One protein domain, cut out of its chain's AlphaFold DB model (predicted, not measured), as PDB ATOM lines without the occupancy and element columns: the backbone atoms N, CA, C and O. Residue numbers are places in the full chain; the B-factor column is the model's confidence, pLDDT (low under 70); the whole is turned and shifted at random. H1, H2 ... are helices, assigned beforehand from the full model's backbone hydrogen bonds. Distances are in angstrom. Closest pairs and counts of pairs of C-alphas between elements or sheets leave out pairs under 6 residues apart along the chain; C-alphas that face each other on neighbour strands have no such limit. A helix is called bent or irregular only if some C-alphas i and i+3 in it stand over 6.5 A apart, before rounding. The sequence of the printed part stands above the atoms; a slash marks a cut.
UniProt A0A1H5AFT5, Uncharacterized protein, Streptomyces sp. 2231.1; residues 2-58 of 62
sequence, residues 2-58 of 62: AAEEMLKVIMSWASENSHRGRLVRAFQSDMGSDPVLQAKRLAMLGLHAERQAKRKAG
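This is residues 2 to 58 of the 62 residues of an uncharacterized protein of Streptomyces sp. 2231.1 (UniProt A0A1H5AFT5). Two helices, H2 and H3, run opposite ways, loosely side by side, and a third, H1, crosses behind the pair at nearly a right angle to both, closer in along its later part to H2. H3 is the longest helix and makes the long axis; its last part, residues 51 to 56, sticks out beyond the body together with residues 57 and 58, and the turn at residues 31 to 36 sticks out too. The printed part has 57 residues with three named helices, in the order H1, H2, H3, and no named strand; the class is all helix. The whole is compact, with a radius of gyration of the C-alphas of 11.6 A, yet elongated, spanning 38 by 24 by 16 A.

H1 is residues 2 to 15, 22.4 A from first to last C-alpha, beginning at C-alpha 2 at (91.131, 91.565, 102.551). It is irregular, but only just: C-alphas 12 and 15 are 6.7 A apart. H2 is residues 19 to 29, 15.6 A long between its first and last C-alphas, beginning at C-alpha 19 at (100.563, 96.929, 81.065). H3 is residues 35 to 56, 31.3 A from first to last C-alpha, and ends at C-alpha 56 at (90.593, 106.937, 93.498).

H1 touches H2 with its residues 10 to 15 alone; the closest C-alphas are those of Ala 14 and Gly 21, 4.6 A apart. Their lines are about perpendicular, at 79 degrees. H1 and H3 only just touch, with 3 pairs of C-alphas within 8 A, through residues 6 to 10 of H1 and 45 to 49 of H3. The closest C-alphas there are those of Ile 10 and Leu 45, 7.2 A apart, and the lines are about perpendicular, at 89 degrees. H2 and H3 are close but not clearly touching: their closest C-alphas, those of Phe 27 and Gln 38, are 7.2 A apart. They run opposite ways at a shallow tilt of 25 degrees. In H2 and H3 every O i to N i+4 pair is within hydrogen-bond range; in H1 7 of 10 are.

The two C-alphas farthest apart are those of Ser 33 and Gly 58, 38.3 A. Without the stretches that stand free, residues 31 to 36 and 51 to 58, the body has 43 residues and spans 26 by 20 by 15 A. The printed part has no cut, and the links from H1 to H2 and from H2 to H3 are both tight. The mean pLDDT of the printed part is 81.3; the model's confidence is low, under 70, at residue 3 and residues 31 to 33.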
ATOM      1  N   ALA A   2      90.723  90.544 103.538       70.50
ATOM      2  CA  ALA A   2      91.131  91.565 102.551       70.50
ATOM      3  C   ALA A   2      92.066  91.063 101.420       70.50
ATOM      4  O   ALA A   2      91.958  91.520 100.287       70.50
ATOM      5  N   ALA A   3      92.965  90.113 101.708       67.81
ATOM      6  CA  ALA A   3      93.994  89.675 100.758       67.81
ATOM      7  C   ALA A   3      93.457  88.800  99.606       67.81
ATOM      8  O   ALA A   3      93.898  88.952  98.470       67.81
ATOM      9  N   GLU A   4      92.490  87.916  99.871       74.50
ATOM     10  CA  GLU A   4      91.876  87.067  98.835       74.50
ATOM     11  C   GLU A   4      91.040  87.882  97.847       74.50
ATOM     12  O   GLU A   4      91.135  87.675  96.639       74.50
ATOM     13  N   GLU A   5      90.265  88.849  98.338       81.50
ATOM     14  CA  GLU A   5      89.490  89.754  97.483       81.50
ATOM     15  C   GLU A   5      90.405  90.613  96.602       81.50
ATOM     16  O   GLU A   5      90.173  90.783  95.406       81.50
ATOM     17  N   MET A   6      91.519  91.079  97.165       79.38
ATOM     18  CA  MET A   6      92.530  91.828  96.427       79.38
ATOM     19  C   MET A   6      93.205  90.978  95.345       79.38
ATOM     20  O   MET A   6      93.425  91.455  94.230       79.38
ATOM     21  N   LEU A   7      93.470  89.704  95.640       82.25
ATOM     22  CA  LEU A   7      94.005  88.760  94.668       82.25
ATOM     23  C   LEU A   7      93.028  88.541  93.506       82.25
ATOM     24  O   LEU A   7      93.452  88.596  92.354       82.25
ATOM     25  N   LYS A   8      91.727  88.375  93.775       86.81
ATOM     26  CA  LYS A   8      90.697  88.243  92.725       86.81
ATOM     27  C   LYS A   8      90.668  89.458  91.795       86.81
ATOM     28  O   LYS A   8      90.634  89.294  90.575       86.81
ATOM     29  N   VAL A   9      90.742  90.670  92.351       88.56
ATOM     30  CA  VAL A   9      90.799  91.912  91.562       88.56
ATOM     31  C   VAL A   9      92.046  91.946  90.682       88.56
ATOM     32  O   VAL A   9      91.933  92.203  89.486       88.56
ATOM     33  N   ILE A  10      93.222  91.644  91.235       87.25
ATOM     34  CA  ILE A  10      94.474  91.597  90.466       87.25
ATOM     35  C   ILE A  10      94.376  90.561  89.337       87.25
ATOM     36  O   ILE A  10      94.720  90.862  88.196       87.25
ATOM     37  N   MET A  11      93.851  89.366  89.619       88.88
ATOM     38  CA  MET A  11      93.724  88.298  88.620       88.88
ATOM     39  C   MET A  11      92.728  88.636  87.504       88.88
ATOM     40  O   MET A  11      92.932  88.214  86.367       88.88
ATOM     41  N   SER A  12      91.706  89.452  87.780       92.50
ATOM     42  CA  SER A  12      90.756  89.906  86.754       92.50
ATOM     43  C   SER A  12      91.404  90.735  85.636       92.50
ATOM     44  O   SER A  12      90.881  90.773  84.524       92.50
ATOM     45  N   TRP A  13      92.574  91.343  85.876       93.38
ATOM     46  CA  TRP A  13      93.282  92.133  84.863       93.38
ATOM     47  C   TRP A  13      93.907  91.283  83.755       93.38
ATOM     48  O   TRP A  13      94.354  91.833  82.748       93.38
ATOM     49  N   ALA A  14      93.947  89.954  83.904       91.31
ATOM     50  CA  ALA A  14      94.519  89.047  82.912       91.31
ATOM     51  C   ALA A  14      93.872  89.183  81.520       91.31
ATOM     52  O   ALA A  14      94.544  88.941  80.517       91.31
ATOM     53  N   SER A  15      92.604  89.604  81.446       92.38
ATOM     54  CA  SER A  15      91.867  89.828  80.194       92.38
ATOM     55  C   SER A  15      92.155  91.184  79.537       92.38
ATOM     56  O   SER A  15      91.809  91.398  78.378       92.38
ATOM     57  N   GLU A  16      92.807  92.113  80.237       92.69
ATOM     58  CA  GLU A  16      93.034  93.457  79.718       92.69
ATOM     59  C   GLU A  16      94.224  93.525  78.749       92.69
ATOM     60  O   GLU A  16      95.302  92.961  78.990       92.69
ATOM     61  N   ASN A  17      94.082  94.332  77.693       92.94
ATOM     62  CA  ASN A  17      95.194  94.715  76.821       92.94
ATOM     63  C   ASN A  17      95.957  95.932  77.377       92.94
ATOM     64  O   ASN A  17      96.080  96.976  76.740       92.94
ATOM     65  N   SER A  18      96.434  95.812  78.615       90.88
ATOM     66  CA  SER A  18      97.118  96.874  79.356       90.88
ATOM     67  C   SER A  18      98.446  96.376  79.940       90.88
ATOM     68  O   SER A  18      98.730  95.174  79.964       90.88
ATOM     69  N   HIS A  19      99.292  97.294  80.426       86.25
ATOM     70  CA  HIS A  19     100.563  96.929  81.065       86.25
ATOM     71  C   HIS A  19     100.356  96.016  82.288       86.25
ATOM     72  O   HIS A  19     101.050  95.011  82.420       86.25
ATOM     73  N   ARG A  20      99.347  96.296  83.124       87.31
ATOM     74  CA  ARG A  20      98.987  95.436  84.266       87.31
ATOM     75  C   ARG A  20      98.480  94.057  83.830       87.31
ATOM     76  O   ARG A  20      98.867  93.067  84.438       87.31
ATOM     77  N   GLY A  21      97.721  93.971  82.734       90.50
ATOM     78  CA  GLY A  21      97.300  92.683  82.176       90.50
ATOM     79  C   GLY A  21      98.479  91.830  81.704       90.50
ATOM     80  O   GLY A  21      98.509  90.626  81.954       90.50
ATOM     81  N   ARG A  22      99.515  92.449  81.112       87.75
ATOM     82  CA  ARG A  22     100.770  91.749  80.777       87.75
ATOM     83  C   ARG A  22     101.475  91.192  82.018       87.75
ATOM     84  O   ARG A  22     101.932  90.056  81.977       87.75
ATOM     85  N   LEU A  23     101.530  91.956  83.113       85.69
ATOM     86  CA  LEU A  23     102.153  91.516  84.370       85.69
ATOM     87  C   LEU A  23     101.418  90.329  85.002       85.69
ATOM     88  O   LEU A  23     102.061  89.397  85.474       85.69
ATOM     89  N   VAL A  24     100.084  90.335  84.982       90.38
ATOM     90  CA  VAL A  24      99.278  89.239  85.541       90.38
ATOM     91  C   VAL A  24      99.414  87.968  84.708       90.38
ATOM     92  O   VAL A  24      99.598  86.895  85.274       90.38
ATOM     93  N   ARG A  25      99.420  88.072  83.373       88.50
ATOM     94  CA  ARG A  25      99.674  86.911  82.504       88.50
ATOM     95  C   ARG A  25     101.077  86.336  82.705       88.50
ATOM     96  O   ARG A  25     101.212  85.125  82.806       88.50
ATOM     97  N   ALA A  26     102.093  87.193  82.836       83.56
ATOM     98  CA  ALA A  26     103.456  86.761  83.154       83.56
ATOM     99  C   ALA A  26     103.548  86.091  84.538       83.56
ATOM    100  O   ALA A  26     104.268  85.113  84.711       83.56
ATOM    101  N   PHE A  27     102.800  86.595  85.525       83.00
ATOM    102  CA  PHE A  27     102.691  85.968  86.840       83.00
ATOM    103  C   PHE A  27     102.044  84.576  86.753       83.00
ATOM    104  O   PHE A  27     102.591  83.636  87.318       83.00
ATOM    105  N   GLN A  28     100.944  84.429  86.006       82.19
ATOM    106  CA  GLN A  28     100.255  83.148  85.796       82.19
ATOM    107  C   GLN A  28     101.120  82.125  85.049       82.19
ATOM    108  O   GLN A  28     101.169  80.965  85.448       82.19
ATOM    109  N   SER A  29     101.831  82.544  83.997       79.88
ATOM    110  CA  SER A  29     102.712  81.652  83.228       79.88
ATOM    111  C   SER A  29     103.926  81.167  84.023       79.88
ATOM    112  O   SER A  29     104.517  80.156  83.668       79.88
ATOM    113  N   ASP A  30     104.301  81.883  85.085       71.00
ATOM    114  CA  ASP A  30     105.469  81.597  85.927       71.00
ATOM    115  C   ASP A  30     105.077  80.971  87.281       71.00
ATOM    116  O   ASP A  30     105.884  80.900  88.211       71.00
ATOM    117  N   MET A  31     103.826  80.503  87.413       63.53
ATOM    118  CA  MET A  31     103.299  79.927  88.658       63.53
ATOM    119  C   MET A  31     104.003  78.628  89.116       63.53
ATOM    120  O   MET A  31     103.687  78.122  90.191       63.53
ATOM    121  N   GLY A  32     104.976  78.111  88.357       58.03
ATOM    122  CA  GLY A  32     105.714  76.882  88.671       58.03
ATOM    123  C   GLY A  32     107.172  77.050  89.116       58.03
ATOM    124  O   GLY A  32     107.764  76.068  89.550       58.03
ATOM    125  N   SER A  33     107.771  78.242  89.011       63.28
ATOM    126  CA  SER A  33     109.243  78.344  88.947       63.28
ATOM    127  C   SER A  33     109.927  78.707  90.270       63.28
ATOM    128  O   SER A  33     110.986  78.166  90.575       63.28
ATOM    129  N   ASP A  34     109.352  79.624  91.061       70.25
ATOM    130  CA  ASP A  34     109.942  80.074  92.333       70.25
ATOM    131  C   ASP A  34     108.890  80.752  93.252       70.25
ATOM    132  O   ASP A  34     108.352  81.815  92.905       70.25
ATOM    133  N   PRO A  35     108.597  80.189  94.443       73.44
ATOM    134  CA  PRO A  35     107.622  80.744  95.387       73.44
ATOM    135  C   PRO A  35     108.044  82.094  95.996       73.44
ATOM    136  O   PRO A  35     107.189  82.933  96.294       73.44
ATOM    137  N   VAL A  36     109.344  82.359  96.147       76.50
ATOM    138  CA  VAL A  36     109.862  83.640  96.658       76.50
ATOM    139  C   VAL A  36     109.673  84.736  95.614       76.50
ATOM    140  O   VAL A  36     109.286  85.865  95.942       76.50
ATOM    141  N   LEU A  37     109.906  84.412  94.342       75.38
ATOM    142  CA  LEU A  37     109.672  85.336  93.235       75.38
ATOM    143  C   LEU A  37     108.181  85.660  93.079       75.38
ATOM    144  O   LEU A  37     107.827  86.824  92.869       75.38
ATOM    145  N   GLN A  38     107.301  84.669  93.253       75.44
ATOM    146  CA  GLN A  38     105.855  84.897  93.274       75.44
ATOM    147  C   GLN A  38     105.428  85.821  94.413       75.44
ATOM    148  O   GLN A  38     104.707  86.785  94.160       75.44
ATOM    149  N   ALA A  39     105.910  85.593  95.638       78.69
ATOM    150  CA  ALA A  39     105.582  86.442  96.783       78.69
ATOM    151  C   ALA A  39     105.991  87.907  96.550       78.69
ATOM    152  O   ALA A  39     105.212  88.826  96.812       78.69
ATOM    153  N   LYS A  40     107.180  88.141  95.970       81.81
ATOM    154  CA  LYS A  40     107.653  89.489  95.606       81.81
ATOM    155  C   LYS A  40     106.766  90.150  94.549       81.81
ATOM    156  O   LYS A  40     106.424  91.323  94.682       81.81
ATOM    157  N   ARG A  41     106.366  89.412  93.509       78.31
ATOM    158  CA  ARG A  41     105.465  89.931  92.465       78.31
ATOM    159  C   ARG A  41     104.082  90.250  93.021       78.31
ATOM    160  O   ARG A  41     103.539  91.309  92.711       78.31
ATOM    161  N   LEU A  42     103.552  89.384  93.884       81.62
ATOM    162  CA  LEU A  42     102.277  89.602  94.556       81.62
ATOM    163  C   LEU A  42     102.315  90.864  95.428       81.62
ATOM    164  O   LEU A  42     101.415  91.696  95.339       81.62
ATOM    165  N   ALA A  43     103.386  91.052  96.206       84.06
ATOM    166  CA  ALA A  43     103.579  92.240  97.036       84.06
ATOM    167  C   ALA A  43     103.622  93.531  96.199       84.06
ATOM    168  O   ALA A  43     102.983  94.524  96.550       84.06
ATOM    169  N   MET A  44     104.310  93.513  95.054       85.88
ATOM    170  CA  MET A  44     104.364  94.661  94.141       85.88
ATOM    171  C   MET A  44     102.996  94.994  93.531       85.88
ATOM    172  O   MET A  44     102.622  96.167  93.463       85.88
ATOM    173  N   LEU A  45     102.230  93.978  93.123       84.06
ATOM    174  CA  LEU A  45     100.861  94.162  92.629       84.06
ATOM    175  C   LEU A  45      99.942  94.703  93.733       84.06
ATOM    176  O   LEU A  45      99.135  95.597  93.472       84.06
ATOM    177  N   GLY A  46     100.135  94.234  94.969       83.19
ATOM    178  CA  GLY A  46      99.446  94.725  96.156       83.19
ATOM    179  C   GLY A  46      99.657  96.223  96.386       83.19
ATOM    180  O   GLY A  46      98.704  97.003  96.398       83.19
ATOM    181  N   LEU A  47     100.918  96.655  96.456       86.38
ATOM    182  CA  LEU A  47     101.282  98.068  96.624       86.38
ATOM    183  C   LEU A  47     100.718  98.955  95.507       86.38
ATOM    184  O   LEU A  47     100.290 100.086  95.750       86.38
ATOM    185  N   HIS A  48     100.708  98.458  94.270       82.94
ATOM    186  CA  HIS A  48     100.171  99.209  93.143       82.94
ATOM    187  C   HIS A  48      98.644  99.363  93.227       82.94
ATOM    188  O   HIS A  48      98.118 100.446  92.952       82.94
ATOM    189  N   ALA A  49      97.931  98.310  93.631       80.44
ATOM    190  CA  ALA A  49      96.490  98.356  93.850       80.44
ATOM    191  C   ALA A  49      96.121  99.302  95.005       80.44
ATOM    192  O   ALA A  49      95.210 100.114  94.852       80.44
ATOM    193  N   GLU A  50      96.874  99.294  96.109       83.56
ATOM    194  CA  GLU A  50      96.675 100.245  97.211       83.56
ATOM    195  C   GLU A  50      96.868 101.697  96.769       83.56
ATOM    196  O   GLU A  50      96.058 102.562  97.102       83.56
ATOM    197  N   ARG A  51      97.912 101.989  95.984       84.31
ATOM    198  CA  ARG A  51      98.131 103.340  95.442       84.31
ATOM    199  C   ARG A  51      96.999 103.767  94.516       84.31
ATOM    200  O   ARG A  51      96.585 104.921  94.567       84.31
ATOM    201  N   GLN A  52      96.474 102.860  93.692       80.50
ATOM    202  CA  GLN A  52      95.316 103.154  92.844       80.50
ATOM    203  C   GLN A  52      94.044 103.391  93.659       80.50
ATOM    204  O   GLN A  52      93.310 104.328  93.355       80.50
ATOM    205  N   ALA A  53      93.797 102.595  94.699       78.81
ATOM    206  CA  ALA A  53      92.670 102.797  95.605       78.81
ATOM    207  C   ALA A  53      92.773 104.150  96.323       78.81
ATOM    208  O   ALA A  53      91.813 104.917  96.329       78.81
ATOM    209  N   LYS A  54      93.961 104.499  96.832       78.00
ATOM    210  CA  LYS A  54      94.223 105.801  97.461       78.00
ATOM    211  C   LYS A  54      94.070 106.969  96.481       78.00
ATOM    212  O   LYS A  54      93.480 107.978  96.847       78.00
ATOM    213  N   ARG A  55      94.525 106.828  95.228       76.88
ATOM    214  CA  ARG A  55      94.295 107.822  94.160       76.88
ATOM    215  C   ARG A  55      92.810 107.988  93.835       76.88
ATOM    216  O   ARG A  55      92.339 109.114  93.752       76.88
ATOM    217  N   LYS A  56      92.054 106.891  93.708       72.38
ATOM    218  CA  LYS A  56      90.593 106.937  93.498       72.38
ATOM    219  C   LYS A  56      89.848 107.579  94.669       72.38
ATOM    220  O   LYS A  56      88.854 108.254  94.444       72.38
ATOM    221  N   ALA A  57      90.337 107.391  95.892       74.00
ATOM    222  CA  ALA A  57      89.803 108.023  97.094       74.00
ATOM    223  C   ALA A  57      90.258 109.488  97.280       74.00
ATOM    224  O   ALA A  57      89.901 110.101  98.280       74.00
ATOM    225  N   GLY A  58      91.061 110.050  96.363       71.44
ATOM    226  CA  GLY A  58      91.568 111.425  96.454       71.44
ATOM    227  C   GLY A  58      92.653 111.645  97.518       71.44
ATOM    228  O   GLY A  58      92.978 112.782  97.835       71.44
TER     229      GLY A  58